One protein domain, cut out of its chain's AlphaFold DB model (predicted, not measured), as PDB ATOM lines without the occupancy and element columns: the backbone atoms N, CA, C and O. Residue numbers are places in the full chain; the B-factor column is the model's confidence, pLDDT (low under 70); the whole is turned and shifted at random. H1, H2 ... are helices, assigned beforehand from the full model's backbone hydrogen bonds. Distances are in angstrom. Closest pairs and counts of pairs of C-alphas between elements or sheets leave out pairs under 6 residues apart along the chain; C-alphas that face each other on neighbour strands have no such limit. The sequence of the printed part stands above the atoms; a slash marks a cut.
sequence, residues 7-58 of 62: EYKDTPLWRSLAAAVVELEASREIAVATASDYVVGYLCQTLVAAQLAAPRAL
ATOM      1  N   GLU A   7     223.501 476.538 496.129       87.44
ATOM      2  CA  GLU A   7     224.685 476.142 496.911       87.44
ATOM      3  C   GLU A   7     225.496 477.328 497.460       87.44
ATOM      4  O   GLU A   7     226.243 477.170 498.423       87.44
ATOM      5  N   TYR A   8     225.352 478.510 496.856       89.75
ATOM      6  CA  TYR A   8     226.034 479.724 497.291       89.75
ATOM      7  C   TYR A   8     225.135 480.626 498.130       89.75
ATOM      8  O   TYR A   8     225.650 481.541 498.774       89.75
ATOM      9  N   LYS A   9     223.816 480.410 498.141       86.50
ATOM     10  CA  LYS A   9     222.904 481.259 498.911       86.50
ATOM     11  C   LYS A   9     223.254 481.219 500.390       86.50
ATOM     12  O   LYS A   9     223.731 480.217 500.914       86.50
ATOM     13  N   ASP A  10     223.079 482.366 501.035       86.88
ATOM     14  CA  ASP A  10     223.395 482.582 502.449       86.88
ATOM     15  C   ASP A  10     224.871 482.398 502.847       86.88
ATOM     16  O   ASP A  10     225.213 482.549 504.020       86.88
ATOM     17  N   THR A  11     225.772 482.155 501.892       93.69
ATOM     18  CA  THR A  11     227.214 482.178 502.159       93.69
ATOM     19  C   THR A  11     227.721 483.618 502.319       93.69
ATOM     20  O   THR A  11     227.176 484.549 501.711       93.69
ATOM     21  N   PRO A  12     228.802 483.844 503.088       94.12
ATOM     22  CA  PRO A  12     229.437 485.157 503.187       94.12
ATOM     23  C   PRO A  12     229.858 485.725 501.828       94.12
ATOM     24  O   PRO A  12     229.753 486.935 501.608       94.12
ATOM     25  N   LEU A  13     230.296 484.861 500.903       94.38
ATOM     26  CA  LEU A  13     230.641 485.248 499.535       94.38
ATOM     27  C   LEU A  13     229.427 485.826 498.803       94.38
ATOM     28  O   LEU A  13     229.505 486.925 498.257       94.38
ATOM     29  N   TRP A  14     228.299 485.117 498.846       95.25
ATOM     30  CA  TRP A  14     227.054 485.572 498.236       95.25
ATOM     31  C   TRP A  14     226.576 486.888 498.829       95.25
ATOM     32  O   TRP A  14     226.298 487.818 498.082       95.25
ATOM     33  N   ARG A  15     226.513 486.998 500.164       95.00
ATOM     34  CA  ARG A  15     226.056 488.223 500.842       95.00
ATOM     35  C   ARG A  15     226.907 489.431 500.445       95.00
ATOM     36  O   ARG A  15     226.360 490.490 500.149       95.00
ATOM     37  N   SER A  16     228.227 489.251 500.381       95.19
ATOM     38  CA  SER A  16     229.167 490.309 499.987       95.19
ATOM     39  C   SER A  16     228.962 490.755 498.538       95.19
ATOM     40  O   SER A  16     228.890 491.949 498.260       95.19
ATOM     41  N   LEU A  17     228.836 489.804 497.610       96.19
ATOM     42  CA  LEU A  17     228.627 490.107 496.193       96.19
ATOM     43  C   LEU A  17     227.242 490.701 495.928       96.19
ATOM     44  O   LEU A  17     227.135 491.655 495.166       96.19
ATOM     45  N   ALA A  18     226.200 490.183 496.578       96.25
ATOM     46  CA  ALA A  18     224.850 490.722 496.477       96.25
ATOM     47  C   ALA A  18     224.800 492.180 496.945       96.25
ATOM     48  O   ALA A  18     224.245 493.021 496.243       96.25
ATOM     49  N   ALA A  19     225.433 492.497 498.079       96.56
ATOM     50  CA  ALA A  19     225.522 493.867 498.573       96.56
ATOM     51  C   ALA A  19     226.262 494.787 497.587       96.56
ATOM     52  O   ALA A  19     225.756 495.858 497.261       96.56
ATOM     53  N   ALA A  20     227.410 494.349 497.060       97.12
ATOM     54  CA  ALA A  20     228.185 495.131 496.097       97.12
ATOM     55  C   ALA A  20     227.417 495.383 494.789       97.12
ATOM     56  O   ALA A  20     227.412 496.499 494.280       97.12
ATOM     57  N   VAL A  21     226.737 494.365 494.250       96.56
ATOM     58  CA  VAL A  21     225.923 494.508 493.032       96.56
ATOM     59  C   VAL A  21     224.774 495.490 493.261       96.56
ATOM     60  O   VAL A  21     224.562 496.365 492.427       96.56
ATOM     61  N   VAL A  22     224.073 495.392 494.396       96.44
ATOM     62  CA  VAL A  22     222.986 496.319 494.751       96.44
ATOM     63  C   VAL A  22     223.492 497.756 494.873       96.44
ATOM     64  O   VAL A  22     222.841 498.670 494.371       96.44
ATOM     65  N   GLU A  23     224.644 497.969 495.511       97.50
ATOM     66  CA  GLU A  23     225.228 499.304 495.670       97.50
ATOM     67  C   GLU A  23     225.597 499.927 494.316       97.50
ATOM     68  O   GLU A  23     225.196 501.058 494.037       97.50
ATOM     69  N   LEU A  24     226.266 499.165 493.445       97.69
ATOM     70  CA  LEU A  24     226.675 499.615 492.109       97.69
ATOM     71  C   LEU A  24     225.488 499.866 491.168       97.69
ATOM     72  O   LEU A  24     225.540 500.735 490.294       97.69
ATOM     73  N   GLU A  25     224.412 499.093 491.306       96.50
ATOM     74  CA  GLU A  25     223.183 499.315 490.543       96.50
ATOM     75  C   GLU A  25     222.461 500.579 491.039       96.50
ATOM     76  O   GLU A  25     222.027 501.412 490.238       96.50
ATOM     77  N   ALA A  26     222.400 500.782 492.360       96.69
ATOM     78  CA  ALA A  26     221.783 501.958 492.972       96.69
ATOM     79  C   ALA A  26     222.526 503.261 492.632       96.69
ATOM     80  O   ALA A  26     221.887 504.289 492.383       96.69
ATOM     81  N   SER A  27     223.859 503.223 492.572       97.69
ATOM     82  CA  SER A  27     224.697 504.349 492.141       97.69
ATOM     83  C   SER A  27     224.692 504.571 490.622       97.69
ATOM     84  O   SER A  27     225.195 505.594 490.153       97.69
ATOM     85  N   ARG A  28     224.067 503.666 489.850       96.19
ATOM     86  CA  ARG A  28     224.051 503.634 488.375       96.19
ATOM     87  C   ARG A  28     225.434 503.473 487.742       96.19
ATOM     88  O   ARG A  28     225.626 503.841 486.583       96.19
ATOM     89  N   GLU A  29     226.391 502.921 488.481       97.38
ATOM     90  CA  GLU A  29     227.710 502.563 487.954       97.38
ATOM     91  C   GLU A  29     227.631 501.335 487.042       97.38
ATOM     92  O   GLU A  29     228.380 501.232 486.068       97.38
ATOM     93  N   ILE A  30     226.686 500.433 487.318       96.88
ATOM     94  CA  ILE A  30     226.357 499.294 486.459       96.88
ATOM     95  C   ILE A  30     224.856 499.249 486.162       96.88
ATOM     96  O   ILE A  30     224.037 499.789 486.903       96.88
ATOM     97  N   ALA A  31     224.491 498.556 485.084       95.50
ATOM     98  CA  ALA A  31     223.110 498.203 484.779       95.50
ATOM     99  C   ALA A  31     222.999 496.683 484.628       95.50
ATOM    100  O   ALA A  31     223.671 496.086 483.783       95.50
ATOM    101  N   VAL A  32     222.147 496.058 485.440       94.00
ATOM    102  CA  VAL A  32     221.893 494.616 485.391       94.00
ATOM    103  C   VAL A  32     220.633 494.357 484.562       94.00
ATOM    104  O   VAL A  32     219.538 494.772 484.916       94.00
ATOM    105  N   ALA A  33     220.785 493.671 483.428       94.50
ATOM    106  CA  ALA A  33     219.688 493.398 482.488       94.50
ATOM    107  C   ALA A  33     218.977 492.046 482.724       94.50
ATOM    108  O   ALA A  33     218.217 491.582 481.876       94.50
ATOM    109  N   THR A  34     219.259 491.379 483.844       92.88
ATOM    110  CA  THR A  34     218.729 490.057 484.221       92.88
ATOM    111  C   THR A  34     218.406 490.033 485.719       92.88
ATOM    112  O   THR A  34     218.507 491.056 486.387       92.88
ATOM    113  N   ALA A  35     218.014 488.890 486.277       92.31
ATOM    114  CA  ALA A  35     217.830 488.761 487.720       92.31
ATOM    115  C   ALA A  35     219.171 488.932 488.459       92.31
ATOM    116  O   ALA A  35     220.142 488.240 488.144       92.31
ATOM    117  N   SER A  36     219.221 489.797 489.473       91.75
ATOM    118  CA  SER A  36     220.441 490.050 490.252       91.75
ATOM    119  C   SER A  36     220.985 488.771 490.902       91.75
ATOM    120  O   SER A  36     222.194 488.555 490.890       91.75
ATOM    121  N   ASP A  37     220.110 487.857 491.343       92.69
ATOM    122  CA  ASP A  37     220.495 486.532 491.861       92.69
ATOM    123  C   ASP A  37     221.302 485.704 490.851       92.69
ATOM    124  O   ASP A  37     222.235 484.993 491.224       92.69
ATOM    125  N   TYR A  38     220.971 485.798 489.558       94.00
ATOM    126  CA  TYR A  38     221.722 485.106 488.513       94.00
ATOM    127  C   TYR A  38     223.138 485.676 488.398       94.00
ATOM    128  O   TYR A  38     224.104 484.921 488.307       94.00
ATOM    129  N   VAL A  39     223.273 487.006 488.429       95.19
ATOM    130  CA  VAL A  39     224.577 487.680 488.364       95.19
ATOM    131  C   VAL A  39     225.433 487.312 489.572       95.19
ATOM    132  O   VAL A  39     226.581 486.904 489.403       95.19
ATOM    133  N   VAL A  40     224.874 487.402 490.779       96.12
ATOM    134  CA  VAL A  40     225.578 487.054 492.021       96.12
ATOM    135  C   VAL A  40     226.012 485.589 491.997       96.12
ATOM    136  O   VAL A  40     227.181 485.293 492.240       96.12
ATOM    137  N   GLY A  41     225.114 484.674 491.628       95.44
ATOM    138  CA  GLY A  41     225.423 483.251 491.527       95.44
ATOM    139  C   GLY A  41     226.511 482.929 490.502       95.44
ATOM    140  O   GLY A  41     227.424 482.153 490.794       95.44
ATOM    141  N   TYR A  42     226.479 483.581 489.339       95.31
ATOM    142  CA  TYR A  42     227.523 483.458 488.323       95.31
ATOM    143  C   TYR A  42     228.889 483.956 488.825       95.31
ATOM    144  O   TYR A  42     229.915 483.311 488.593       95.31
ATOM    145  N   LEU A  43     228.921 485.079 489.551       95.69
ATOM    146  CA  LEU A  43     230.148 485.607 490.154       95.69
ATOM    147  C   LEU A  43     230.696 484.674 491.243       95.69
ATOM    148  O   LEU A  43     231.895 484.391 491.242       95.69
ATOM    149  N   CYS A  44     229.834 484.132 492.112       95.25
ATOM    150  CA  CYS A  44     230.216 483.108 493.089       95.25
ATOM    151  C   CYS A  44     230.869 481.905 492.400       95.25
ATOM    152  O   CYS A  44     231.998 481.543 492.731       95.25
ATOM    153  N   GLN A  45     230.197 481.335 491.396       95.12
ATOM    154  CA  GLN A  45     230.705 480.200 490.629       95.12
ATOM    155  C   GLN A  45     232.065 480.511 489.991       95.12
ATOM    156  O   GLN A  45     232.979 479.692 490.057       95.12
ATOM    157  N   THR A  46     232.214 481.701 489.408       96.25
ATOM    158  CA  THR A  46     233.456 482.137 488.758       96.25
ATOM    159  C   THR A  46     234.617 482.198 489.754       96.25
ATOM    160  O   THR A  46     235.697 481.680 489.474       96.25
ATOM    161  N   LEU A  47     234.402 482.779 490.939       95.00
ATOM    162  CA  LEU A  47     235.432 482.893 491.978       95.00
ATOM    163  C   LEU A  47     235.804 481.540 492.596       95.00
ATOM    164  O   LEU A  47     236.978 481.297 492.879       95.00
ATOM    165  N   VAL A  48     234.824 480.652 492.776       93.31
ATOM    166  CA  VAL A  48     235.053 479.278 493.244       93.31
ATOM    167  C   VAL A  48     235.841 478.480 492.208       93.31
ATOM    168  O   VAL A  48     236.850 477.866 492.551       93.31
ATOM    169  N   ALA A  49     235.441 478.535 490.935       93.69
ATOM    170  CA  ALA A  49     236.135 477.855 489.843       93.69
ATOM    171  C   ALA A  49     237.579 478.356 489.669       93.69
ATOM    172  O   ALA A  49     238.476 477.570 489.370       93.69
ATOM    173  N   ALA A  50     237.817 479.647 489.916       95.38
ATOM    174  CA  ALA A  50     239.146 480.252 489.913       95.38
ATOM    175  C   ALA A  50     239.972 479.967 491.184       95.38
ATOM    176  O   ALA A  50     241.109 480.421 491.272       95.38
ATOM    177  N   GLN A  51     239.424 479.243 492.170       91.31
ATOM    178  CA  GLN A  51     240.052 478.984 493.474       91.31
ATOM    179  C   GLN A  51     240.412 480.269 494.250       91.31
ATOM    180  O   GLN A  51     241.329 480.283 495.069       91.31
ATOM    181  N   LEU A  52     239.676 481.358 494.006       91.56
ATOM    182  CA  LEU A  52     239.871 482.660 494.657       91.56
ATOM    183  C   LEU A  52     238.959 482.860 495.876       91.56
ATOM    184  O   LEU A  52     239.121 483.823 496.623       91.56
ATOM    185  N   ALA A  53     238.008 481.954 496.100       87.75
ATOM    186  CA  ALA A  53     237.159 481.962 497.281       87.75
ATOM    187  C   ALA A  53     237.826 481.200 498.437       87.75
ATOM    188  O   ALA A  53     238.091 480.001 498.346       87.75
ATOM    189  N   ALA A  54     238.068 481.887 499.557       88.00
ATOM    190  CA  ALA A  54     238.524 481.228 500.777       88.00
ATOM    191  C   ALA A  54     237.439 480.261 501.304       88.00
ATOM    192  O   ALA A  54     236.261 480.615 501.253       88.00
ATOM    193  N   PRO A  55     237.793 479.110 501.909       84.56
ATOM    194  CA  PRO A  55     236.815 478.114 502.367       84.56
ATOM    195  C   PRO A  55     235.739 478.685 503.301       84.56
ATOM    196  O   PRO A  55     234.558 478.399 503.143       84.56
ATOM    197  N   ARG A  56     236.139 479.578 504.217       87.00
ATOM    198  CA  ARG A  56     235.235 480.282 505.144       87.00
ATOM    199  C   ARG A  56     234.168 481.140 504.457       87.00
ATOM    200  O   ARG A  56     233.164 481.466 505.067       87.00
ATOM    201  N   ALA A  57     234.410 481.564 503.216       83.69
ATOM    202  CA  ALA A  57     233.474 482.389 502.464       83.69
ATOM    203  C   ALA A  57     232.364 481.556 501.806       83.69
ATOM    204  O   ALA A  57     231.381 482.127 501.348       83.69
ATOM    205  N   LEU A  58     232.525 480.228 501.763       84.81
ATOM    206  CA  LEU A  58     231.599 479.270 501.153       84.81
ATOM    207  C   LEU A  58     230.798 478.480 502.196       84.81
ATOM    208  O   LEU A  58     229.880 477.747 501.848       84.81
TER     209      LEU A  58
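AT A GLANCE: This is residues 7 to 58 of the 62 residues of an uncharacterized protein of Gemmatirosa kalamazoonesis (UniProt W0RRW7). What is the main picture? Two helices, H1 and H2, pack on each other and cross as a slanted X, joined at one end by the loop of residues 27 to 35. At the other end, residues 50 to 58 fold back toward the start of H1. How large is it? The 52 printed residues hold H1, then H2, and no named strand, class all helix; the whole is compact, with a radius of gyration of the C-alphas of 11.1 A, and elongated, spanning 32 by 17 by 15 A.

IN THESE COORDINATES: Where is H1? It covers residues 12 to 26, 21.1 A long, from C-alpha 12 at (229.437, 485.157, 503.187). Where is H2? It covers residues 36 to 49, 19.9 A long, ending with C-alpha 49 at (236.135, 477.855, 489.843).

HOW THE PARTS SIT: How do the helices meet? H1 and H2 touch, the closest C-alphas being those of Ala 18 and Val 40, 5.8 A apart. They run opposite ways at a steep tilt of 46 degrees. What of their backbones? In H1 and H2 every O i to N i+4 pair is within hydrogen-bond range.

THE WHOLE: What is farthest apart? The C-alphas of Arg 28 and Pro 55, 31.8 A. Is anything cut or uncertain? The printed part has no cut, the link from H1 to H2 is short, and no printed residue is under 70 in pLDDT.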